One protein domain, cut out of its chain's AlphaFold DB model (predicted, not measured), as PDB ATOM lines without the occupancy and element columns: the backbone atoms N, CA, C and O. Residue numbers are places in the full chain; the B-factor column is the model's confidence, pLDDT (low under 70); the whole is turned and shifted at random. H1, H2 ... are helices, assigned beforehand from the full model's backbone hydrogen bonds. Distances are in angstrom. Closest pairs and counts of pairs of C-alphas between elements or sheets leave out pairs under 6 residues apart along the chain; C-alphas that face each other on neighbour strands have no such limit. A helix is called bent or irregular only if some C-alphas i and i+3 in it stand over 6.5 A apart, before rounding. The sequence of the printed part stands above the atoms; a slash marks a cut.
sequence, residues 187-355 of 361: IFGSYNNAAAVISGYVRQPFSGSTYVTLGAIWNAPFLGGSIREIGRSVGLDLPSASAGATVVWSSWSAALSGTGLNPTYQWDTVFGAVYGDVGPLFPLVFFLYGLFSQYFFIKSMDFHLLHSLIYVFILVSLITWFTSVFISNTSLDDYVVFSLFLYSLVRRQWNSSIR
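AT A GLANCE: This is residues 187 to 355 of the 361 residues of an uncharacterized protein of Acidithiobacillus caldus (UniProt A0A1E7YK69). A helical hairpin, H5b and H6, makes one half of an elongated body, and H8 crosses H6, which lies between H5b and H8; residues 348 to 355 stick out. Toward the other end H1 lies side by side with H5a, while the short H2 and H7 lie near the middle. The printed part has 169 residues with eight named helices, H1 to H8, and no named strand: all helix. It is compact, with a radius of gyration of the C-alphas of 17.9 A, spanning 63 by 32 by 27 A.

IN THESE COORDINATES: Find C-alpha 187 at (184.481, 313.957, 121.848), where H1 begins, residues 187 to 198. H2 is 215 to 218, H3 224 to 233, H4 245 to 256. H5, 270 to 301, was assigned as one helix by its hydrogen bonds but is bent: C-alphas 277 and 280 are 9.5 A apart. Its arms are H5a, 270 to 277, and H5b, 280 to 301, 34.4 A long and irregular, with C-alphas 280 and 283 7.4 A apart. H6 is 305 to 323, 26.8 A; H7 325 to 328; H8 333 to 353, 29.4 A, ending at C-alpha 353 (173.368, 283.045, 152.459).

HOW THE PARTS SIT: H1 and H5a touch at a shallow tilt of 17 degrees, closest C-alphas Ala 194 and Gly 272, 4.2 A. H2 and H3 touch only at the corner, closest C-alphas Trp 218 and Gly 224, 4.7 A. H4 touches H7 with residues 245 to 249 alone, closest C-alphas Ala 245 and Ser 328, 4.9 A. The hairpin H5b and H6 has closest C-alphas Ser 300 and Ser 308, 4.4 A. H6 and H8 touch at a steep tilt of 53 degrees, closest C-alphas Leu 309 and Ser 339, 5.7 A. Every O i to N i+4 pair is within hydrogen-bond range in H1, H3, H4 and H5a; H5b has 17 of 18, H6 14 of 15, H8 15 of 17, and H2 and H7 are too short for such a pair.

THE WHOLE: The C-alphas farthest apart, Gly 258 and Arg 355, are 63.6 A apart. The printed part has no cut; the links H1 to H2, H3 to H4 and H4 to H5 are long. Mean pLDDT of the printed part is 72.5, and residues 319 to 355 are among those under 70.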
ATOM      1  N   ILE A 187     185.628 313.245 121.275       70.56
ATOM      2  CA  ILE A 187     184.481 313.957 121.848       70.56
ATOM      3  C   ILE A 187     183.826 314.811 120.761       70.56
ATOM      4  O   ILE A 187     182.724 314.505 120.318       70.56
ATOM      5  N   PHE A 188     184.511 315.849 120.283       73.00
ATOM      6  CA  PHE A 188     183.936 316.819 119.351       73.00
ATOM      7  C   PHE A 188     183.756 316.252 117.944       73.00
ATOM      8  O   PHE A 188     182.744 316.532 117.311       73.00
ATOM      9  N   GLY A 189     184.682 315.412 117.473       72.06
ATOM     10  CA  GLY A 189     184.519 314.720 116.195       72.06
ATOM     11  C   GLY A 189     183.275 313.835 116.188       72.06
ATOM     12  O   GLY A 189     182.557 313.833 115.196       72.06
ATOM     13  N   SER A 190     182.936 313.202 117.317       72.31
ATOM     14  CA  SER A 190     181.727 312.378 117.378       72.31
ATOM     15  C   SER A 190     180.433 313.166 117.320       72.31
ATOM     16  O   SER A 190     179.495 312.764 116.635       72.31
ATOM     17  N   TYR A 191     180.378 314.310 118.000       75.12
ATOM     18  CA  TYR A 191     179.229 315.208 117.889       75.12
ATOM     19  C   TYR A 191     179.136 315.854 116.501       75.12
ATOM     20  O   TYR A 191     178.031 316.044 115.999       75.12
ATOM     21  N   ASN A 192     180.266 316.134 115.846       80.19
ATOM     22  CA  ASN A 192     180.282 316.642 114.473       80.19
ATOM     23  C   ASN A 192     179.822 315.583 113.464       80.19
ATOM     24  O   ASN A 192     179.071 315.918 112.551       80.19
ATOM     25  N   ASN A 193     180.205 314.315 113.648       77.25
ATOM     26  CA  ASN A 193     179.678 313.202 112.857       77.25
ATOM     27  C   ASN A 193     178.156 313.093 113.035       77.25
ATOM     28  O   ASN A 193     177.434 313.065 112.041       77.25
ATOM     29  N   ALA A 194     177.663 313.136 114.280       80.75
ATOM     30  CA  ALA A 194     176.228 313.121 114.571       80.75
ATOM     31  C   ALA A 194     175.499 314.289 113.890       80.75
ATOM     32  O   ALA A 194     174.460 314.104 113.263       80.75
ATOM     33  N   ALA A 195     176.063 315.497 113.965       81.81
ATOM     34  CA  ALA A 195     175.511 316.677 113.312       81.81
ATOM     35  C   ALA A 195     175.498 316.538 111.782       81.81
ATOM     36  O   ALA A 195     174.524 316.943 111.144       81.81
ATOM     37  N   ALA A 196     176.537 315.944 111.192       84.06
ATOM     38  CA  ALA A 196     176.608 315.684 109.758       84.06
ATOM     39  C   ALA A 196     175.561 314.654 109.305       84.06
ATOM     40  O   ALA A 196     174.964 314.832 108.245       84.06
ATOM     41  N   VAL A 197     175.282 313.638 110.126       84.88
ATOM     42  CA  VAL A 197     174.190 312.678 109.900       84.88
ATOM     43  C   VAL A 197     172.830 313.365 110.005       84.88
ATOM     44  O   VAL A 197     172.013 313.259 109.092       84.88
ATOM     45  N   ILE A 198     172.599 314.138 111.071       85.12
ATOM     46  CA  ILE A 198     171.338 314.867 111.291       85.12
ATOM     47  C   ILE A 198     171.059 315.863 110.162       85.12
ATOM     48  O   ILE A 198     169.918 315.998 109.721       85.12
ATOM     49  N   SER A 199     172.104 316.530 109.676       86.50
ATOM     50  CA  SER A 199     172.023 317.507 108.586       86.50
ATOM     51  C   SER A 199     171.982 316.864 107.194       86.50
ATOM     52  O   SER A 199     171.877 317.582 106.202       86.50
ATOM     53  N   GLY A 200     172.087 315.533 107.093       84.38
ATOM     54  CA  GLY A 200     172.042 314.796 105.826       84.38
ATOM     55  C   GLY A 200     173.320 314.857 104.980       84.38
ATOM     56  O   GLY A 200     173.314 314.380 103.848       84.38
ATOM     57  N   TYR A 201     174.422 315.401 105.506       85.75
ATOM     58  CA  TYR A 201     175.724 315.424 104.823       85.75
ATOM     59  C   TYR A 201     176.399 314.049 104.791       85.75
ATOM     60  O   TYR A 201     177.185 313.766 103.890       85.75
ATOM     61  N   VAL A 202     176.093 313.194 105.771       84.12
ATOM     62  CA  VAL A 202     176.540 311.799 105.835       84.12
ATOM     63  C   VAL A 202     175.312 310.910 105.912       84.12
ATOM     64  O   VAL A 202     174.522 311.026 106.847       84.12
ATOM     65  N   ARG A 203     175.181 309.958 104.986       85.50
ATOM     66  CA  ARG A 203     174.284 308.818 105.186       85.50
ATOM     67  C   ARG A 203     175.089 307.659 105.749       85.50
ATOM     68  O   ARG A 203     176.022 307.182 105.106       85.50
ATOM     69  N   GLN A 204     174.724 307.205 106.941       80.38
ATOM     70  CA  GLN A 204     175.378 306.046 107.531       80.38
ATOM     71  C   GLN A 204     175.029 304.767 106.767       80.38
ATOM     72  O   GLN A 204     173.881 304.605 106.341       80.38
ATOM     73  N   PRO A 205     175.982 303.836 106.612       83.56
ATOM     74  CA  PRO A 205     175.676 302.501 106.116       83.56
ATOM     75  C   PRO A 205     174.616 301.841 106.993       83.56
ATOM     76  O   PRO A 205     174.684 301.951 108.220       83.56
ATOM     77  N   PHE A 206     173.662 301.149 106.368       85.12
ATOM     78  CA  PHE A 206     172.534 300.496 107.043       85.12
ATOM     79  C   PHE A 206     171.530 301.470 107.695       85.12
ATOM     80  O   PHE A 206     170.619 301.042 108.393       85.12
ATOM     81  N   SER A 207     171.642 302.780 107.446       86.75
ATOM     82  CA  SER A 207     170.652 303.769 107.892       86.75
ATOM     83  C   SER A 207     169.253 303.421 107.373       86.75
ATOM     84  O   SER A 207     169.052 303.184 106.175       86.75
ATOM     85  N   GLY A 208     168.287 303.416 108.291       86.75
ATOM     86  CA  GLY A 208     166.886 303.087 108.026       86.75
ATOM     87  C   GLY A 208     166.557 301.597 108.133       86.75
ATOM     88  O   GLY A 208     165.390 301.230 108.002       86.75
ATOM     89  N   SER A 209     167.538 300.725 108.396       87.38
ATOM     90  CA  SER A 209     167.298 299.286 108.588       87.38
ATOM     91  C   SER A 209     167.108 298.889 110.049       87.38
ATOM     92  O   SER A 209     166.866 297.717 110.340       87.38
ATOM     93  N   THR A 210     167.183 299.855 110.972       88.12
ATOM     94  CA  THR A 210     167.149 299.657 112.430       88.12
ATOM     95  C   THR A 210     168.335 298.851 112.962       88.12
ATOM     96  O   THR A 210     168.259 298.305 114.063       88.12
ATOM     97  N   TYR A 211     169.426 298.742 112.195       83.75
ATOM     98  CA  TYR A 211     170.582 297.923 112.557       83.75
ATOM     99  C   TYR A 211     171.196 298.332 113.902       83.75
ATOM    100  O   TYR A 211     171.539 297.474 114.716       83.75
ATOM    101  N   VAL A 212     171.299 299.634 114.164       80.62
ATOM    102  CA  VAL A 212     171.831 300.170 115.421       80.62
ATOM    103  C   VAL A 212     170.734 300.182 116.484       80.62
ATOM    104  O   VAL A 212     170.934 299.716 117.604       80.62
ATOM    105  N   THR A 213     169.545 300.652 116.119       84.38
ATOM    106  CA  THR A 213     168.393 300.802 117.015       84.38
ATOM    107  C   THR A 213     167.968 299.481 117.636       84.38
ATOM    108  O   THR A 213     167.726 299.431 118.833       84.38
ATOM    109  N   LEU A 214     167.904 298.412 116.842       81.88
ATOM    110  CA  LEU A 214     167.547 297.061 117.274       81.88
ATOM    111  C   LEU A 214     168.764 296.131 117.270       81.88
ATOM    112  O   LEU A 214     168.609 294.912 117.208       81.88
ATOM    113  N   GLY A 215     169.984 296.666 117.363       76.81
ATOM    114  CA  GLY A 215     171.199 295.857 117.241       76.81
ATOM    115  C   GLY A 215     171.327 294.743 118.283       76.81
ATOM    116  O   GLY A 215     172.027 293.771 118.039       76.81
ATOM    117  N   ALA A 216     170.600 294.815 119.402       70.81
ATOM    118  CA  ALA A 216     170.531 293.737 120.380       70.81
ATOM    119  C   ALA A 216     169.821 292.527 119.757       70.81
ATOM    120  O   ALA A 216     170.261 291.395 119.893       70.81
ATOM    121  N   ILE A 217     168.756 292.767 118.995       77.44
ATOM    122  CA  ILE A 217     168.019 291.730 118.272       77.44
ATOM    123  C   ILE A 217     168.851 291.224 117.088       77.44
ATOM    124  O   ILE A 217     169.029 290.017 116.930       77.44
ATOM    125  N   TRP A 218     169.418 292.133 116.288       78.06
ATOM    126  CA  TRP A 218     170.217 291.765 115.111       78.06
ATOM    127  C   TRP A 218     171.513 291.032 115.460       78.06
ATOM    128  O   TRP A 218     171.985 290.204 114.686       78.06
ATOM    129  N   ASN A 219     172.070 291.297 116.639       70.56
ATOM    130  CA  ASN A 219     173.251 290.622 117.163       70.56
ATOM    131  C   ASN A 219     172.896 289.702 118.335       70.56
ATOM    132  O   ASN A 219     173.736 289.446 119.193       70.56
ATOM    133  N   ALA A 220     171.654 289.205 118.383       70.31
ATOM    134  CA  ALA A 220     171.231 288.301 119.438       70.31
ATOM    135  C   ALA A 220     172.150 287.063 119.493       70.31
ATOM    136  O   ALA A 220     172.514 286.517 118.445       70.31
ATOM    137  N   PRO A 221     172.484 286.583 120.696       63.53
ATOM    138  CA  PRO A 221     173.272 285.386 120.899       63.53
ATOM    139  C   PRO A 221     172.728 284.202 120.103       63.53
ATOM    140  O   PRO A 221     171.522 283.944 120.148       63.53
ATOM    141  N   PHE A 222     173.597 283.490 119.386       67.38
ATOM    142  CA  PHE A 222     173.308 282.305 118.559       67.38
ATOM    143  C   PHE A 222     172.328 282.490 117.380       67.38
ATOM    144  O   PHE A 222     172.390 281.731 116.415       67.38
ATOM    145  N   LEU A 223     171.430 283.477 117.429       73.44
ATOM    146  CA  LEU A 223     170.340 283.673 116.468       73.44
ATOM    147  C   LEU A 223     170.497 284.937 115.618       73.44
ATOM    148  O   LEU A 223     169.870 285.030 114.566       73.44
ATOM    149  N   GLY A 224     171.337 285.892 116.023       73.31
ATOM    150  CA  GLY A 224     171.470 287.196 115.371       73.31
ATOM    151  C   GLY A 224     171.880 287.100 113.902       73.31
ATOM    152  O   GLY A 224     171.334 287.800 113.056       73.31
ATOM    153  N   GLY A 225     172.773 286.164 113.556       76.56
ATOM    154  CA  GLY A 225     173.116 285.878 112.157       76.56
ATOM    155  C   GLY A 225     171.892 285.479 111.326       76.56
ATOM    156  O   GLY A 225     171.609 286.101 110.306       76.56
ATOM    157  N   SER A 226     171.119 284.503 111.801       82.25
ATOM    158  CA  SER A 226     169.902 284.038 111.126       82.25
ATOM    159  C   SER A 226     168.823 285.122 111.055       82.25
ATOM    160  O   SER A 226     168.189 285.290 110.017       82.25
ATOM    161  N   ILE A 227     168.636 285.893 112.131       84.00
ATOM    162  CA  ILE A 227     167.666 286.996 112.182       84.00
ATOM    163  C   ILE A 227     168.045 288.095 111.177       84.00
ATOM    164  O   ILE A 227     167.166 288.620 110.494       84.00
ATOM    165  N   ARG A 228     169.340 288.411 111.021       86.62
ATOM    166  CA  ARG A 228     169.811 289.368 110.006       86.62
ATOM    167  C   ARG A 228     169.542 288.891 108.585       86.62
ATOM    168  O   ARG A 228     169.089 289.692 107.778       86.62
ATOM    169  N   GLU A 229     169.763 287.615 108.275       88.12
ATOM    170  CA  GLU A 229     169.455 287.093 106.933       88.12
ATOM    171  C   GLU A 229     167.950 287.110 106.632       88.12
ATOM    172  O   GLU A 229     167.556 287.418 105.508       88.12
ATOM    173  N   ILE A 230     167.094 286.878 107.636       89.19
ATOM    174  CA  ILE A 230     165.641 287.076 107.500       89.19
ATOM    175  C   ILE A 230     165.319 288.555 107.247       89.19
ATOM    176  O   ILE A 230     164.535 288.872 106.360       89.19
ATOM    177  N   GLY A 231     165.938 289.478 107.987       88.81
ATOM    178  CA  GLY A 231     165.765 290.914 107.755       88.81
ATOM    179  C   GLY A 231     166.190 291.337 106.341       88.81
ATOM    180  O   GLY A 231     165.479 292.086 105.673       88.81
ATOM    181  N   ARG A 232     167.306 290.796 105.841       91.19
ATOM    182  CA  ARG A 232     167.784 291.022 104.468       91.19
ATOM    183  C   ARG A 232     166.817 290.467 103.427       91.19
ATOM    184  O   ARG A 232     166.579 291.128 102.419       91.19
ATOM    185  N   SER A 233     166.239 289.286 103.657       90.88
ATOM    186  CA  SER A 233     165.312 288.665 102.701       90.88
ATOM    187  C   SER A 233     163.994 289.430 102.555       90.88
ATOM    188  O   SER A 233     163.385 289.379 101.488       90.88
ATOM    189  N   VAL A 234     163.591 290.197 103.574       91.88
ATOM    190  CA  VAL A 234     162.436 291.112 103.511       91.88
ATOM    191  C   VAL A 234     162.799 292.530 103.043       91.88
ATOM    192  O   VAL A 234     161.955 293.423 103.081       91.88
ATOM    193  N   GLY A 235     164.034 292.745 102.575       89.00
ATOM    194  CA  GLY A 235     164.473 293.994 101.944       89.00
ATOM    195  C   GLY A 235     165.140 295.012 102.873       89.00
ATOM    196  O   GLY A 235     165.353 296.147 102.449       89.00
ATOM    197  N   LEU A 236     165.485 294.650 104.116       89.38
ATOM    198  CA  LEU A 236     166.246 295.542 104.997       89.38
ATOM    199  C   LEU A 236     167.724 295.589 104.593       89.38
ATOM    200  O   LEU A 236     168.363 294.557 104.373       89.38
ATOM    201  N   ASP A 237     168.292 296.795 104.578       88.31
ATOM    202  CA  ASP A 237     169.725 297.021 104.367       88.31
ATOM    203  C   ASP A 237     170.514 296.694 105.646       88.31
ATOM    204  O   ASP A 237     170.883 297.575 106.422       88.31
ATOM    205  N   LEU A 238     170.699 295.401 105.918       87.25
ATOM    206  CA  LEU A 238     171.463 294.885 107.058       87.25
ATOM    207  C   LEU A 238     172.776 294.253 106.577       87.25
ATOM    208  O   LEU A 238     172.796 293.619 105.517       87.25
ATOM    209  N   PRO A 239     173.869 294.316 107.359       84.06
ATOM    210  CA  PRO A 239     175.089 293.585 107.034       84.06
ATOM    211  C   PRO A 239     174.828 292.074 107.031       84.06
ATOM    212  O   PRO A 239     174.041 291.574 107.841       84.06
ATOM    213  N   SER A 240     175.488 291.337 106.131       81.00
ATOM    214  CA  SER A 240     175.347 289.877 106.083       81.00
ATOM    215  C   SER A 240     175.813 289.245 107.392       81.00
ATOM    216  O   SER A 240     176.678 289.780 108.094       81.00
ATOM    217  N   ALA A 241     175.286 288.066 107.717       71.62
ATOM    218  CA  ALA A 241     175.725 287.315 108.889       71.62
ATOM    219  C   ALA A 241     177.232 287.003 108.847       71.62
ATOM    220  O   ALA A 241     177.891 286.966 109.886       71.62
ATOM    221  N   SER A 242     177.767 286.824 107.635       67.31
ATOM    222  CA  SER A 242     179.185 286.602 107.346       67.31
ATOM    223  C   SER A 242     180.039 287.873 107.362       67.31
ATOM    224  O   SER A 242     181.266 287.770 107.395       67.31
ATOM    225  N   ALA A 243     179.432 289.064 107.335       68.62
ATOM    226  CA  ALA A 243     180.168 290.313 107.429       68.62
ATOM    227  C   ALA A 243     180.715 290.452 108.853       68.62
ATOM    228  O   ALA A 243     179.978 290.677 109.815       68.62
ATOM    229  N   GLY A 244     182.033 290.288 108.986       61.72
ATOM    230  CA  GLY A 244     182.728 290.532 110.243       61.72
ATOM    231  C   GLY A 244     182.612 291.998 110.668       61.72
ATOM    232  O   GLY A 244     182.430 292.892 109.839       61.72
ATOM    233  N   ALA A 245     182.786 292.258 111.962       62.59
ATOM    234  CA  ALA A 245     182.723 293.602 112.534       62.59
ATOM    235  C   ALA A 245     183.635 294.626 111.834       62.59
ATOM    236  O   ALA A 245     183.275 295.793 111.709       62.59
ATOM    237  N   THR A 246     184.789 294.190 111.325       62.94
ATOM    238  CA  THR A 246     185.719 295.037 110.566       62.94
ATOM    239  C   THR A 246     185.107 295.569 109.269       62.94
ATOM    240  O   THR A 246     185.391 296.700 108.897       62.94
ATOM    241  N   VAL A 247     184.253 294.789 108.595       68.94
ATOM    242  CA  VAL A 247     183.590 295.186 107.337       68.94
ATOM    243  C   VAL A 247     182.488 296.208 107.606       68.94
ATOM    244  O   VAL A 247     182.357 297.199 106.891       68.94
ATOM    245  N   VAL A 248     181.718 296.000 108.677       73.44
ATOM    246  CA  VAL A 248     180.733 296.984 109.144       73.44
ATOM    247  C   VAL A 248     181.449 298.288 109.496       73.44
ATOM    248  O   VAL A 248     181.072 299.352 109.014       73.44
ATOM    249  N   TRP A 249     182.546 298.202 110.248       70.69
ATOM    250  CA  TRP A 249     183.318 299.369 110.657       70.69
ATOM    251  C   TRP A 249     183.939 300.124 109.475       70.69
ATOM    252  O   TRP A 249     183.809 301.343 109.396       70.69
ATOM    253  N   SER A 250     184.553 299.419 108.521       73.06
ATOM    254  CA  SER A 250     185.171 300.047 107.349       73.06
ATOM    255  C   SER A 250     184.151 300.753 106.458       73.06
ATOM    256  O   SER A 250     184.450 301.816 105.912       73.06
ATOM    257  N   SER A 251     182.928 300.221 106.353       77.81
ATOM    258  CA  SER A 251     181.850 300.890 105.619       77.81
ATOM    259  C   SER A 251     181.476 302.235 106.255       77.81
ATOM    260  O   SER A 251     181.258 303.218 105.545       77.81
ATOM    261  N   TRP A 252     181.475 302.316 107.590       77.31
ATOM    262  CA  TRP A 252     181.207 303.555 108.322       77.31
ATOM    263  C   TRP A 252     182.360 304.550 108.172       77.31
ATOM    264  O   TRP A 252     182.124 305.734 107.934       77.31
ATOM    265  N   SER A 253     183.609 304.069 108.213       75.31
ATOM    266  CA  SER A 253     184.795 304.879 107.906       75.31
ATOM    267  C   SER A 253     184.709 305.516 106.519       75.31
ATOM    268  O   SER A 253     184.996 306.702 106.350       75.31
ATOM    269  N   ALA A 254     184.317 304.717 105.523       79.62
ATOM    270  CA  ALA A 254     184.237 305.139 104.132       79.62
ATOM    271  C   ALA A 254     183.169 306.221 103.935       79.62
ATOM    272  O   ALA A 254     183.430 307.202 103.240       79.62
ATOM    273  N   ALA A 255     182.018 306.104 104.604       80.44
ATOM    274  CA  ALA A 255     180.948 307.100 104.531       80.44
ATOM    275  C   ALA A 255     181.383 308.500 105.015       80.44
ATOM    276  O   ALA A 255     180.877 309.506 104.522       80.44
ATOM    277  N   LEU A 256     182.353 308.584 105.932       77.38
ATOM    278  CA  LEU A 256     182.871 309.858 106.446       77.38
ATOM    279  C   LEU A 256     183.934 310.499 105.541       77.38
ATOM    280  O   LEU A 256     184.121 311.716 105.594       77.38
ATOM    281  N   SER A 257     184.600 309.716 104.686       74.00
ATOM    282  CA  SER A 257     185.749 310.167 103.883       74.00
ATOM    283  C   SER A 257     185.449 311.335 102.928       74.00
ATOM    284  O   SER A 257     186.355 312.094 102.593       74.00
ATOM    285  N   GLY A 258     184.181 311.536 102.548       70.69
ATOM    286  CA  GLY A 258     183.734 312.621 101.667       70.69
ATOM    287  C   GLY A 258     183.327 313.923 102.368       70.69
ATOM    288  O   GLY A 258     182.890 314.851 101.696       70.69
ATOM    289  N   THR A 259     183.432 314.011 103.698       72.75
ATOM    290  CA  THR A 259     182.808 315.105 104.480       72.75
ATOM    291  C   THR A 259     183.788 316.102 105.090       72.75
ATOM    292  O   THR A 259     183.386 317.004 105.820       72.75
ATOM    293  N   GLY A 260     185.089 315.940 104.828       71.38
ATOM    294  CA  GLY A 260     186.149 316.723 105.474       71.38
ATOM    295  C   GLY A 260     186.353 316.389 106.958       71.38
ATOM    296  O   GLY A 260     187.295 316.884 107.576       71.38
ATOM    297  N   LEU A 261     185.508 315.524 107.532       73.38
ATOM    298  CA  LEU A 261     185.675 314.971 108.869       73.38
ATOM    299  C   LEU A 261     186.793 313.929 108.849       73.38
ATOM    300  O   LEU A 261     186.909 313.134 107.917       73.38
ATOM    301  N   ASN A 262     187.638 313.935 109.881       68.31
ATOM    302  CA  ASN A 262     188.754 313.003 109.957       68.31
ATOM    303  C   ASN A 262     188.213 311.578 110.181       68.31
ATOM    304  O   ASN A 262     187.705 311.290 111.272       68.31
ATOM    305  N   PRO A 263     188.398 310.652 109.220       64.88
ATOM    306  CA  PRO A 263     187.916 309.284 109.323       64.88
ATOM    307  C   PRO A 263     188.740 308.461 110.319       64.88
ATOM    308  O   PRO A 263     188.640 307.251 110.330       64.88
ATOM    309  N   THR A 264     189.588 309.050 111.156       63.22
ATOM    310  CA  THR A 264     190.198 308.382 112.319       63.22
ATOM    311  C   THR A 264     189.307 308.521 113.557       63.22
ATOM    312  O   THR A 264     189.328 307.666 114.444       63.22
ATOM    313  N   TYR A 265     188.474 309.566 113.604       64.75
ATOM    314  CA  TYR A 265     187.515 309.840 114.679       64.75
ATOM    315  C   TYR A 265     186.101 309.474 114.225       64.75
ATOM    316  O   TYR A 265     185.177 310.273 114.293       64.75
ATOM    317  N   GLN A 266     185.947 308.249 113.728       58.94
ATOM    318  CA  GLN A 266     184.736 307.745 113.060       58.94
ATOM    319  C   GLN A 266     183.547 307.510 113.986       58.94
ATOM    320  O   GLN A 266     182.535 306.951 113.572       58.94
ATOM    321  N   TRP A 267     183.705 307.819 115.267       63.94
ATOM    322  CA  TRP A 267     182.653 307.597 116.232       63.94
ATOM    323  C   TRP A 267     181.504 308.506 115.863       63.94
ATOM    324  O   TRP A 267     181.630 309.710 115.967       63.94
ATOM    325  N   ASP A 268     180.396 307.955 115.395       61.75
ATOM    326  CA  ASP A 268     179.149 308.650 115.622       61.75
ATOM    327  C   ASP A 268     178.735 308.369 117.065       61.75
ATOM    328  O   ASP A 268     178.921 307.266 117.591       61.75
ATOM    329  N   THR A 269     178.212 309.388 117.734       70.44
ATOM    330  CA  THR A 269     177.546 309.161 119.012       70.44
ATOM    331  C   THR A 269     176.422 308.144 118.811       70.44
ATOM    332  O   THR A 269     175.791 308.103 117.756       70.44
ATOM    333  N   VAL A 270     176.106 307.354 119.840       74.25
ATOM    334  CA  VAL A 270     174.944 306.449 119.786       74.25
ATOM    335  C   VAL A 270     173.658 307.203 119.413       74.25
ATOM    336  O   VAL A 270     172.789 306.657 118.748       74.25
ATOM    337  N   PHE A 271     173.559 308.484 119.779       78.50
ATOM    338  CA  PHE A 271     172.443 309.348 119.412       78.50
ATOM    339  C   PHE A 271     172.381 309.625 117.911       78.50
ATOM    340  O   PHE A 271     171.311 309.478 117.329       78.50
ATOM    341  N   GLY A 272     173.504 309.982 117.284       79.38
ATOM    342  CA  GLY A 272     173.576 310.177 115.834       79.38
ATOM    343  C   GLY A 272     173.308 308.880 115.072       79.38
ATOM    344  O   GLY A 272     172.538 308.884 114.117       79.38
ATOM    345  N   ALA A 273     173.810 307.752 115.579       80.75
ATOM    346  CA  ALA A 273     173.610 306.451 114.954       80.75
ATOM    347  C   ALA A 273     172.148 305.970 115.020       80.75
ATOM    348  O   ALA A 273     171.589 305.499 114.030       80.75
ATOM    349  N   VAL A 274     171.484 306.141 116.169       85.94
ATOM    350  CA  VAL A 274     170.046 305.844 116.310       85.94
ATOM    351  C   VAL A 274     169.204 306.854 115.521       85.94
ATOM    352  O   VAL A 274     168.211 306.468 114.906       85.94
ATOM    353  N   TYR A 275     169.604 308.129 115.460       87.56
ATOM    354  CA  TYR A 275     168.973 309.102 114.564       87.56
ATOM    355  C   TYR A 275     169.104 308.676 113.096       87.56
ATOM    356  O   TYR A 275     168.141 308.779 112.345       87.56
ATOM    357  N   GLY A 276     170.253 308.142 112.679       87.06
ATOM    358  CA  GLY A 276     170.442 307.588 111.339       87.06
ATOM    359  C   GLY A 276     169.457 306.461 111.007       87.06
ATOM    360  O   GLY A 276     169.074 306.302 109.851       87.06
ATOM    361  N   ASP A 277     168.999 305.705 112.005       89.00
ATOM    362  CA  ASP A 277     168.035 304.618 111.824       89.00
ATOM    363  C   ASP A 277     166.571 305.064 111.822       89.00
ATOM    364  O   ASP A 277     165.789 304.586 111.003       89.00
ATOM    365  N   VAL A 278     166.179 305.923 112.765       91.25
ATOM    366  CA  VAL A 278     164.759 306.245 113.018       91.25
ATOM    367  C   VAL A 278     164.439 307.740 112.943       91.25
ATOM    368  O   VAL A 278     163.312 308.161 113.221       91.25
ATOM    369  N   GLY A 279     165.420 308.564 112.586       90.44
ATOM    370  CA  GLY A 279     165.287 310.010 112.466       90.44
ATOM    371  C   GLY A 279     164.875 310.681 113.783       90.44
ATOM    372  O   GLY A 279     165.334 310.289 114.863       90.44
ATOM    373  N   PRO A 280     163.966 311.675 113.735       91.00
ATOM    374  CA  PRO A 280     163.501 312.412 114.915       91.00
ATOM    375  C   PRO A 280     162.856 311.556 116.018       91.00
ATOM    376  O   PRO A 280     162.664 312.049 117.128       91.00
ATOM    377  N   LEU A 281     162.532 310.284 115.751       91.69
ATOM    378  CA  LEU A 281     161.982 309.359 116.746       91.69
ATOM    379  C   LEU A 281     163.040 308.778 117.698       91.69
ATOM    380  O   LEU A 281     162.676 308.080 118.647       91.69
ATOM    381  N   PHE A 282     164.331 309.075 117.510       88.19
ATOM    382  CA  PHE A 282     165.395 308.554 118.374       88.19
ATOM    383  C   PHE A 282     165.158 308.759 119.889       88.19
ATOM    384  O   PHE A 282     165.437 307.820 120.636       88.19
ATOM    385  N   PRO A 283     164.592 309.877 120.408       88.75
ATOM    386  CA  PRO A 283     164.397 310.034 121.851       88.75
ATOM    387  C   PRO A 283     163.371 309.035 122.396       88.75
ATOM    388  O   PRO A 283     163.527 308.525 123.506       88.75
ATOM    389  N   LEU A 284     162.349 308.714 121.593       90.69
ATOM    390  CA  LEU A 284     161.345 307.710 121.934       90.69
ATOM    391  C   LEU A 284     161.980 306.320 122.034       90.69
ATOM    392  O   LEU A 284     161.657 305.578 122.957       90.69
ATOM    393  N   VAL A 285     162.924 305.989 121.148       88.38
ATOM    394  CA  VAL A 285     163.686 304.731 121.228       88.38
ATOM    395  C   VAL A 285     164.404 304.620 122.571       88.38
ATOM    396  O   VAL A 285     164.209 303.634 123.282       88.38
ATOM    397  N   PHE A 286     165.182 305.632 122.969       85.00
ATOM    398  CA  PHE A 286     165.895 305.612 124.254       85.00
ATOM    399  C   PHE A 286     164.936 305.504 125.448       85.00
ATOM    400  O   PHE A 286     165.204 304.759 126.394       85.00
ATOM    401  N   PHE A 287     163.797 306.199 125.391       86.62
ATOM    402  CA  PHE A 287     162.760 306.106 126.415       86.62
ATOM    403  C   PHE A 287     162.190 304.684 126.533       86.62
ATOM    404  O   PHE A 287     162.115 304.139 127.638       86.62
ATOM    405  N   LEU A 288     161.860 304.044 125.407       88.25
ATOM    406  CA  LEU A 288     161.364 302.667 125.378       88.25
ATOM    407  C   LEU A 288     162.407 301.675 125.905       88.25
ATOM    408  O   LEU A 288     162.063 300.817 126.716       88.25
ATOM    409  N   TYR A 289     163.677 301.819 125.522       83.75
ATOM    410  CA  TYR A 289     164.773 301.003 126.059       83.75
ATOM    411  C   TYR A 289     164.868 301.100 127.590       83.75
ATOM    412  O   TYR A 289     165.032 300.079 128.266       83.75
ATOM    413  N   GLY A 290     164.703 302.302 128.149       82.06
ATOM    414  CA  GLY A 290     164.643 302.519 129.596       82.06
ATOM    415  C   GLY A 290     163.453 301.814 130.256       82.06
ATOM    416  O   GLY A 290     163.631 301.110 131.254       82.06
ATOM    417  N   LEU A 291     162.255 301.936 129.675       86.69
ATOM    418  CA  LEU A 291     161.053 301.254 130.171       86.69
ATOM    419  C   LEU A 291     161.198 299.726 130.135       86.69
ATOM    420  O   LEU A 291     160.897 299.061 131.129       86.69
ATOM    421  N   PHE A 292     161.696 299.167 129.028       85.56
ATOM    422  CA  PHE A 292     161.944 297.729 128.904       85.56
ATOM    423  C   PHE A 292     162.976 297.248 129.926       85.56
ATOM    424  O   PHE A 292     162.747 296.238 130.596       85.56
ATOM    425  N   SER A 293     164.077 297.981 130.101       82.81
ATOM    426  CA  SER A 293     165.095 297.656 131.105       82.81
ATOM    427  C   SER A 293     164.504 297.610 132.517       82.81
ATOM    428  O   SER A 293     164.692 296.623 133.232       82.81
ATOM    429  N   GLN A 294     163.709 298.616 132.892       80.94
ATOM    430  CA  GLN A 294     163.054 298.674 134.199       80.94
ATOM    431  C   GLN A 294     162.027 297.547 134.391       80.94
ATOM    432  O   GLN A 294     161.964 296.944 135.464       80.94
ATOM    433  N   TYR A 295     161.235 297.235 133.363       85.94
ATOM    434  CA  TYR A 295     160.275 296.133 133.411       85.94
ATOM    435  C   TYR A 295     160.971 294.792 133.678       85.94
ATOM    436  O   TYR A 295     160.603 294.066 134.607       85.94
ATOM    437  N   PHE A 296     162.017 294.477 132.907       81.00
ATOM    438  CA  PHE A 296     162.757 293.227 133.073       81.00
ATOM    439  C   PHE A 296     163.570 293.190 134.366       81.00
ATOM    440  O   PHE A 296     163.689 292.119 134.955       81.00
ATOM    441  N   PHE A 297     164.048 294.332 134.868       77.06
ATOM    442  CA  PHE A 297     164.643 294.420 136.201       77.06
ATOM    443  C   PHE A 297     163.662 293.946 137.275       77.06
ATOM    444  O   PHE A 297     163.988 293.034 138.034       77.06
ATOM    445  N   ILE A 298     162.446 294.503 137.297       76.12
ATOM    446  CA  ILE A 298     161.407 294.125 138.268       76.12
ATOM    447  C   ILE A 298     161.104 292.627 138.154       76.12
ATOM    448  O   ILE A 298     161.151 291.913 139.150       76.12
ATOM    449  N   LYS A 299     160.889 292.119 136.935       77.19
ATOM    450  CA  LYS A 299     160.611 290.692 136.698       77.19
ATOM    451  C   LYS A 299     161.787 289.767 137.016       77.19
ATOM    452  O   LYS A 299     161.581 288.590 137.313       77.19
ATOM    453  N   SER A 300     163.020 290.268 136.950       70.12
ATOM    454  CA  SER A 300     164.214 289.507 137.327       70.12
ATOM    455  C   SER A 300     164.322 289.302 138.839       70.12
ATOM    456  O   SER A 300     164.929 288.316 139.262       70.12
ATOM    457  N   MET A 301     163.704 290.178 139.641       66.00
ATOM    458  CA  MET A 301     163.667 290.062 141.106       66.00
ATOM    459  C   MET A 301     162.789 288.911 141.589       66.00
ATOM    460  O   MET A 301     163.025 288.381 142.670       66.00
ATOM    461  N   ASP A 302     161.862 288.444 140.752       68.62
ATOM    462  CA  ASP A 302     161.099 287.213 140.986       68.62
ATOM    463  C   ASP A 302     161.952 285.944 140.746       68.62
ATOM    464  O   ASP A 302     161.464 284.819 140.823       68.62
ATOM    465  N   PHE A 303     163.242 286.105 140.419       61.31
ATOM    466  CA  PHE A 303     164.212 285.039 140.158       61.31
ATOM    467  C   PHE A 303     163.770 284.020 139.098       61.31
ATOM    468  O   PHE A 303     164.231 282.876 139.106       61.31
ATOM    469  N   HIS A 304     162.938 284.410 138.136       69.19
ATOM    470  CA  HIS A 304     162.679 283.605 136.945       69.19
ATOM    471  C   HIS A 304     163.876 283.668 135.990       69.19
ATOM    472  O   HIS A 304     164.291 284.749 135.580       69.19
ATOM    473  N   LEU A 305     164.401 282.498 135.600       63.31
ATOM    474  CA  LEU A 305     165.610 282.373 134.772       63.31
ATOM    475  C   LEU A 305     165.503 283.201 133.499       63.31
ATOM    476  O   LEU A 305     166.381 284.007 133.221       63.31
ATOM    477  N   LEU A 306     164.397 283.058 132.773       71.88
ATOM    478  CA  LEU A 306     164.183 283.774 131.523       71.88
ATOM    479  C   LEU A 306     164.211 285.299 131.714       71.88
ATOM    480  O   LEU A 306     164.885 285.993 130.962       71.88
ATOM    481  N   HIS A 307     163.543 285.825 132.745       72.38
ATOM    482  CA  HIS A 307     163.517 287.268 133.011       72.38
ATOM    483  C   HIS A 307     164.892 287.803 133.407       72.38
ATOM    484  O   HIS A 307     165.290 288.867 132.944       72.38
ATOM    485  N   SER A 308     165.639 287.062 134.226       64.69
ATOM    486  CA  SER A 308     167.001 287.442 134.589       64.69
ATOM    487  C   SER A 308     167.946 287.408 133.389       64.69
ATOM    488  O   SER A 308     168.769 288.307 133.252       64.69
ATOM    489  N   LEU A 309     167.807 286.427 132.494       64.88
ATOM    490  CA  LEU A 309     168.599 286.366 131.265       64.88
ATOM    491  C   LEU A 309     168.308 287.541 130.340       64.88
ATOM    492  O   LEU A 309     169.243 288.188 129.877       64.88
ATOM    493  N   ILE A 310     167.031 287.852 130.120       71.12
ATOM    494  CA  ILE A 310     166.635 288.985 129.280       71.12
ATOM    495  C   ILE A 310     167.087 290.308 129.912       71.12
ATOM    496  O   ILE A 310     167.614 291.168 129.211       71.12
ATOM    497  N   TYR A 311     166.946 290.471 131.231       71.44
ATOM    498  CA  TYR A 311     167.390 291.687 131.912       71.44
ATOM    499  C   TYR A 311     168.897 291.915 131.769       71.44
ATOM    500  O   TYR A 311     169.316 293.012 131.405       71.44
ATOM    501  N   VAL A 312     169.719 290.892 132.022       66.25
ATOM    502  CA  VAL A 312     171.176 291.037 131.897       66.25
ATOM    503  C   VAL A 312     171.570 291.258 130.438       66.25
ATOM    504  O   VAL A 312     172.423 292.097 130.168       66.25
ATOM    505  N   PHE A 313     170.902 290.597 129.494       67.75
ATOM    506  CA  PHE A 313     171.090 290.844 128.069       67.75
ATOM    507  C   PHE A 313     170.798 292.307 127.674       67.75
ATOM    508  O   PHE A 313     171.607 292.937 126.988       67.75
ATOM    509  N   ILE A 314     169.690 292.883 128.156       72.00
ATOM    510  CA  ILE A 314     169.353 294.300 127.940       72.00
ATOM    511  C   ILE A 314     170.389 295.208 128.605       72.00
ATOM    512  O   ILE A 314     170.864 296.155 127.984       72.00
ATOM    513  N   LEU A 315     170.775 294.916 129.849       71.25
ATOM    514  CA  LEU A 315     171.771 295.689 130.588       71.25
ATOM    515  C   LEU A 315     173.119 295.711 129.860       71.25
ATOM    516  O   LEU A 315     173.714 296.770 129.704       71.25
ATOM    517  N   VAL A 316     173.577 294.563 129.365       67.81
ATOM    518  CA  VAL A 316     174.794 294.449 128.554       67.81
ATOM    519  C   VAL A 316     174.663 295.230 127.252       67.81
ATOM    520  O   VAL A 316     175.584 295.947 126.871       67.81
ATOM    521  N   SER A 317     173.520 295.133 126.578       69.50
ATOM    522  CA  SER A 317     173.268 295.887 125.346       69.50
ATOM    523  C   SER A 317     173.353 297.400 125.594       69.50
ATOM    524  O   SER A 317     173.993 298.122 124.836       69.50
ATOM    525  N   LEU A 318     172.810 297.878 126.718       70.56
ATOM    526  CA  LEU A 318     172.925 299.280 127.132       70.56
ATOM    527  C   LEU A 318     174.365 299.667 127.492       70.56
ATOM    528  O   LEU A 318     174.813 300.755 127.147       70.56
ATOM    529  N   ILE A 319     175.116 298.790 128.161       66.19
ATOM    530  CA  ILE A 319     176.534 299.019 128.481       66.19
ATOM    531  C   ILE A 319     177.368 299.131 127.201       66.19
ATOM    532  O   ILE A 319     178.189 300.040 127.065       66.19
ATOM    533  N   THR A 320     177.142 298.228 126.251       65.06
ATOM    534  CA  THR A 320     177.896 298.158 124.993       65.06
ATOM    535  C   THR A 320     177.594 299.325 124.050       65.06
ATOM    536  O   THR A 320     178.452 299.677 123.235       65.06
ATOM    537  N   TRP A 321     176.440 299.990 124.204       65.56
ATOM    538  CA  TRP A 321     176.154 301.284 123.568       65.56
ATOM    539  C   TRP A 321     177.127 302.382 124.010       65.56
ATOM    540  O   TRP A 321     177.571 303.173 123.179       65.56
ATOM    541  N   PHE A 322     177.521 302.413 125.287       58.44
ATOM    542  CA  PHE A 322     178.480 303.402 125.797       58.44
ATOM    543  C   PHE A 322     179.935 303.079 125.443       58.44
ATOM    544  O   PHE A 322     180.771 303.981 125.415       58.44
ATOM    545  N   THR A 323     180.264 301.812 125.177       54.09
ATOM    546  CA  THR A 323     181.642 301.379 124.897       54.09
ATOM    547  C   THR A 323     181.952 301.222 123.407       54.09
ATOM    548  O   THR A 323     183.074 300.836 123.074       54.09
ATOM    549  N   SER A 324     181.015 301.550 122.502       55.00
ATOM    550  CA  SER A 324     181.088 301.369 121.031       55.00
ATOM    551  C   SER A 324     181.200 299.913 120.547       55.00
ATOM    552  O   SER A 324     181.268 299.656 119.346       55.00
ATOM    553  N   VAL A 325     181.174 298.951 121.471       52.53
ATOM    554  CA  VAL A 325     181.348 297.515 121.190       52.53
ATOM    555  C   VAL A 325     180.146 296.933 120.477       52.53
ATOM    556  O   VAL A 325     180.279 296.003 119.690       52.53
ATOM    557  N   PHE A 326     178.973 297.504 120.726       51.47
ATOM    558  CA  PHE A 326     177.717 297.031 120.165       51.47
ATOM    559  C   PHE A 326     177.698 297.041 118.629       51.47
ATOM    560  O   PHE A 326     177.081 296.184 118.009       51.47
ATOM    561  N   ILE A 327     178.415 297.986 118.015       47.69
ATOM    562  CA  ILE A 327     178.556 298.090 116.556       47.69
ATOM    563  C   ILE A 327     179.691 297.174 116.055       47.69
ATOM    564  O   ILE A 327     179.683 296.739 114.904       47.69
ATOM    565  N   SER A 328     180.662 296.855 116.919       42.34
ATOM    566  CA  SER A 328     181.913 296.187 116.558       42.34
ATOM    567  C   SER A 328     182.030 294.728 117.006       42.34
ATOM    568  O   SER A 328     183.104 294.153 116.830       42.34
ATOM    569  N   ASN A 329     181.026 294.122 117.639       49.16
ATOM    570  CA  ASN A 329     181.151 292.738 118.089       49.16
ATOM    571  C   ASN A 329     179.841 291.952 117.977       49.16
ATOM    572  O   ASN A 329     178.830 292.290 118.582       49.16
ATOM    573  N   THR A 330     179.906 290.858 117.221       46.00
ATOM    574  CA  THR A 330     178.837 289.872 117.047       46.00
ATOM    575  C   THR A 330     178.786 288.833 118.175       46.00
ATOM    576  O   THR A 330     177.835 288.059 118.218       46.00
ATOM    577  N   SER A 331     179.754 288.793 119.104       52.12
ATOM    578  CA  SER A 331     179.821 287.769 120.164       52.12
ATOM    579  C   SER A 331     179.055 288.144 121.445       52.12
ATOM    580  O   SER A 331     179.578 288.103 122.558       52.12
ATOM    581  N   LEU A 332     177.769 288.485 121.307       54.72
ATOM    582  CA  LEU A 332     176.864 288.695 122.451       54.72
ATOM    583  C   LEU A 332     176.658 287.403 123.289       54.72
ATOM    584  O   LEU A 332     176.195 287.460 124.430       54.72
ATOM    585  N   ASP A 333     177.068 286.249 122.749       53.34
ATOM    586  CA  ASP A 333     177.074 284.919 123.380       53.34
ATOM    587  C   ASP A 333     177.801 284.887 124.732       53.34
ATOM    588  O   ASP A 333     177.300 284.314 125.705       53.34
ATOM    589  N   ASP A 334     178.946 285.565 124.831       52.66
ATOM    590  CA  ASP A 334     179.785 285.578 126.035       52.66
ATOM    591  C   ASP A 334     179.062 286.222 127.230       52.66
ATOM    592  O   ASP A 334     179.214 285.830 128.392       52.66
ATOM    593  N   TYR A 335     178.178 287.171 126.932       55.88
ATOM    594  CA  TYR A 335     177.367 287.865 127.919       55.88
ATOM    595  C   TYR A 335     176.157 287.062 128.367       55.88
ATOM    596  O   TYR A 335     175.734 287.179 129.517       55.88
ATOM    597  N   VAL A 336     175.606 286.203 127.511       54.47
ATOM    598  CA  VAL A 336     174.597 285.228 127.942       54.47
ATOM    599  C   VAL A 336     175.222 284.180 128.847       54.47
ATOM    600  O   VAL A 336     174.613 283.833 129.858       54.47
ATOM    601  N   VAL A 337     176.455 283.750 128.571       54.06
ATOM    602  CA  VAL A 337     177.213 282.886 129.489       54.06
ATOM    603  C   VAL A 337     177.438 283.596 130.829       54.06
ATOM    604  O   VAL A 337     177.127 283.025 131.876       54.06
ATOM    605  N   PHE A 338     177.866 284.864 130.811       55.12
ATOM    606  CA  PHE A 338     177.951 285.712 132.007       55.12
ATOM    607  C   PHE A 338     176.618 285.783 132.775       55.12
ATOM    608  O   PHE A 338     176.600 285.615 133.996       55.12
ATOM    609  N   SER A 339     175.500 285.955 132.064       53.50
ATOM    610  CA  SER A 339     174.141 286.081 132.613       53.50
ATOM    611  C   SER A 339     173.632 284.785 133.243       53.50
ATOM    612  O   SER A 339     173.159 284.792 134.380       53.50
ATOM    613  N   LEU A 340     173.757 283.663 132.529       55.56
ATOM    614  CA  LEU A 340     173.399 282.316 132.989       55.56
ATOM    615  C   LEU A 340     174.206 281.939 134.231       55.56
ATOM    616  O   LEU A 340     173.684 281.360 135.190       55.56
ATOM    617  N   PHE A 341     175.486 282.295 134.225       57.78
ATOM    618  CA  PHE A 341     176.400 281.970 135.300       57.78
ATOM    619  C   PHE A 341     176.157 282.832 136.545       57.78
ATOM    620  O   PHE A 341     176.006 282.287 137.640       57.78
ATOM    621  N   LEU A 342     176.025 284.157 136.399       53.03
ATOM    622  CA  LEU A 342     175.641 285.038 137.506       53.03
ATOM    623  C   LEU A 342     174.284 284.653 138.081       53.03
ATOM    624  O   LEU A 342     174.156 284.552 139.296       53.03
ATOM    625  N   TYR A 343     173.286 284.395 137.240       55.00
ATOM    626  CA  TYR A 343     171.966 283.993 137.706       55.00
ATOM    627  C   TYR A 343     172.010 282.669 138.483       55.00
ATOM    628  O   TYR A 343     171.462 282.582 139.582       55.00
ATOM    629  N   SER A 344     172.693 281.646 137.960       54.66
ATOM    630  CA  SER A 344     172.798 280.344 138.634       54.66
ATOM    631  C   SER A 344     173.575 280.428 139.953       54.66
ATOM    632  O   SER A 344     173.209 279.760 140.925       54.66
ATOM    633  N   LEU A 345     174.591 281.291 140.038       55.22
ATOM    634  CA  LEU A 345     175.330 281.545 141.272       55.22
ATOM    635  C   LEU A 345     174.550 282.377 142.279       55.22
ATOM    636  O   LEU A 345     174.425 281.962 143.430       55.22
ATOM    637  N   VAL A 346     174.030 283.530 141.862       53.56
ATOM    638  CA  VAL A 346     173.282 284.447 142.723       53.56
ATOM    639  C   VAL A 346     172.041 283.734 143.238       53.56
ATOM    640  O   VAL A 346     171.862 283.698 144.442       53.56
ATOM    641  N   ARG A 347     171.258 283.035 142.409       55.72
ATOM    642  CA  ARG A 347     170.071 282.291 142.874       55.72
ATOM    643  C   ARG A 347     170.412 281.188 143.881       55.72
ATOM    644  O   ARG A 347     169.754 281.065 144.911       55.72
ATOM    645  N   ARG A 348     171.448 280.383 143.616       55.00
ATOM    646  CA  ARG A 348     171.833 279.257 144.491       55.00
ATOM    647  C   ARG A 348     172.456 279.731 145.808       55.00
ATOM    648  O   ARG A 348     172.323 279.061 146.832       55.00
ATOM    649  N   GLN A 349     173.147 280.867 145.786       55.12
ATOM    650  CA  GLN A 349     173.855 281.406 146.946       55.12
ATOM    651  C   GLN A 349     172.991 282.377 147.748       55.12
ATOM    652  O   GLN A 349     172.959 282.257 148.962       55.12
ATOM    653  N   TRP A 350     172.235 283.277 147.118       52.94
ATOM    654  CA  TRP A 350     171.310 284.213 147.777       52.94
ATOM    655  C   TRP A 350     170.313 283.473 148.674       52.94
ATOM    656  O   TRP A 350     170.214 283.776 149.860       52.94
ATOM    657  N   ASN A 351     169.714 282.393 148.162       52.69
ATOM    658  CA  ASN A 351     168.787 281.551 148.923       52.69
ATOM    659  C   ASN A 351     169.444 280.784 150.087       52.69
ATOM    660  O   ASN A 351     168.738 280.324 150.975       52.69
ATOM    661  N   SER A 352     170.774 280.623 150.096       49.03
ATOM    662  CA  SER A 352     171.509 279.907 151.153       49.03
ATOM    663  C   SER A 352     172.334 280.810 152.081       49.03
ATOM    664  O   SER A 352     172.846 280.332 153.092       49.03
ATOM    665  N   SER A 353     172.482 282.098 151.757       48.28
ATOM    666  CA  SER A 353     173.368 283.045 152.459       48.28
ATOM    667  C   SER A 353     172.644 284.248 153.056       48.28
ATOM    668  O   SER A 353     173.233 284.933 153.897       48.28
ATOM    669  N   ILE A 354     171.366 284.477 152.725       48.72
ATOM    670  CA  ILE A 354     170.509 285.297 153.581       48.72
ATOM    671  C   ILE A 354     170.256 284.492 154.851       48.72
ATOM    672  O   ILE A 354     169.312 283.712 154.955       48.72
ATOM    673  N   ARG A 355     171.107 284.708 155.854       46.88
ATOM    674  CA  ARG A 355     170.648 284.570 157.229       46.88
ATOM    675  C   ARG A 355     169.603 285.657 157.400       46.88
ATOM    676  O   ARG A 355     169.942 286.839 157.496       46.88
TER     677      ARG A 355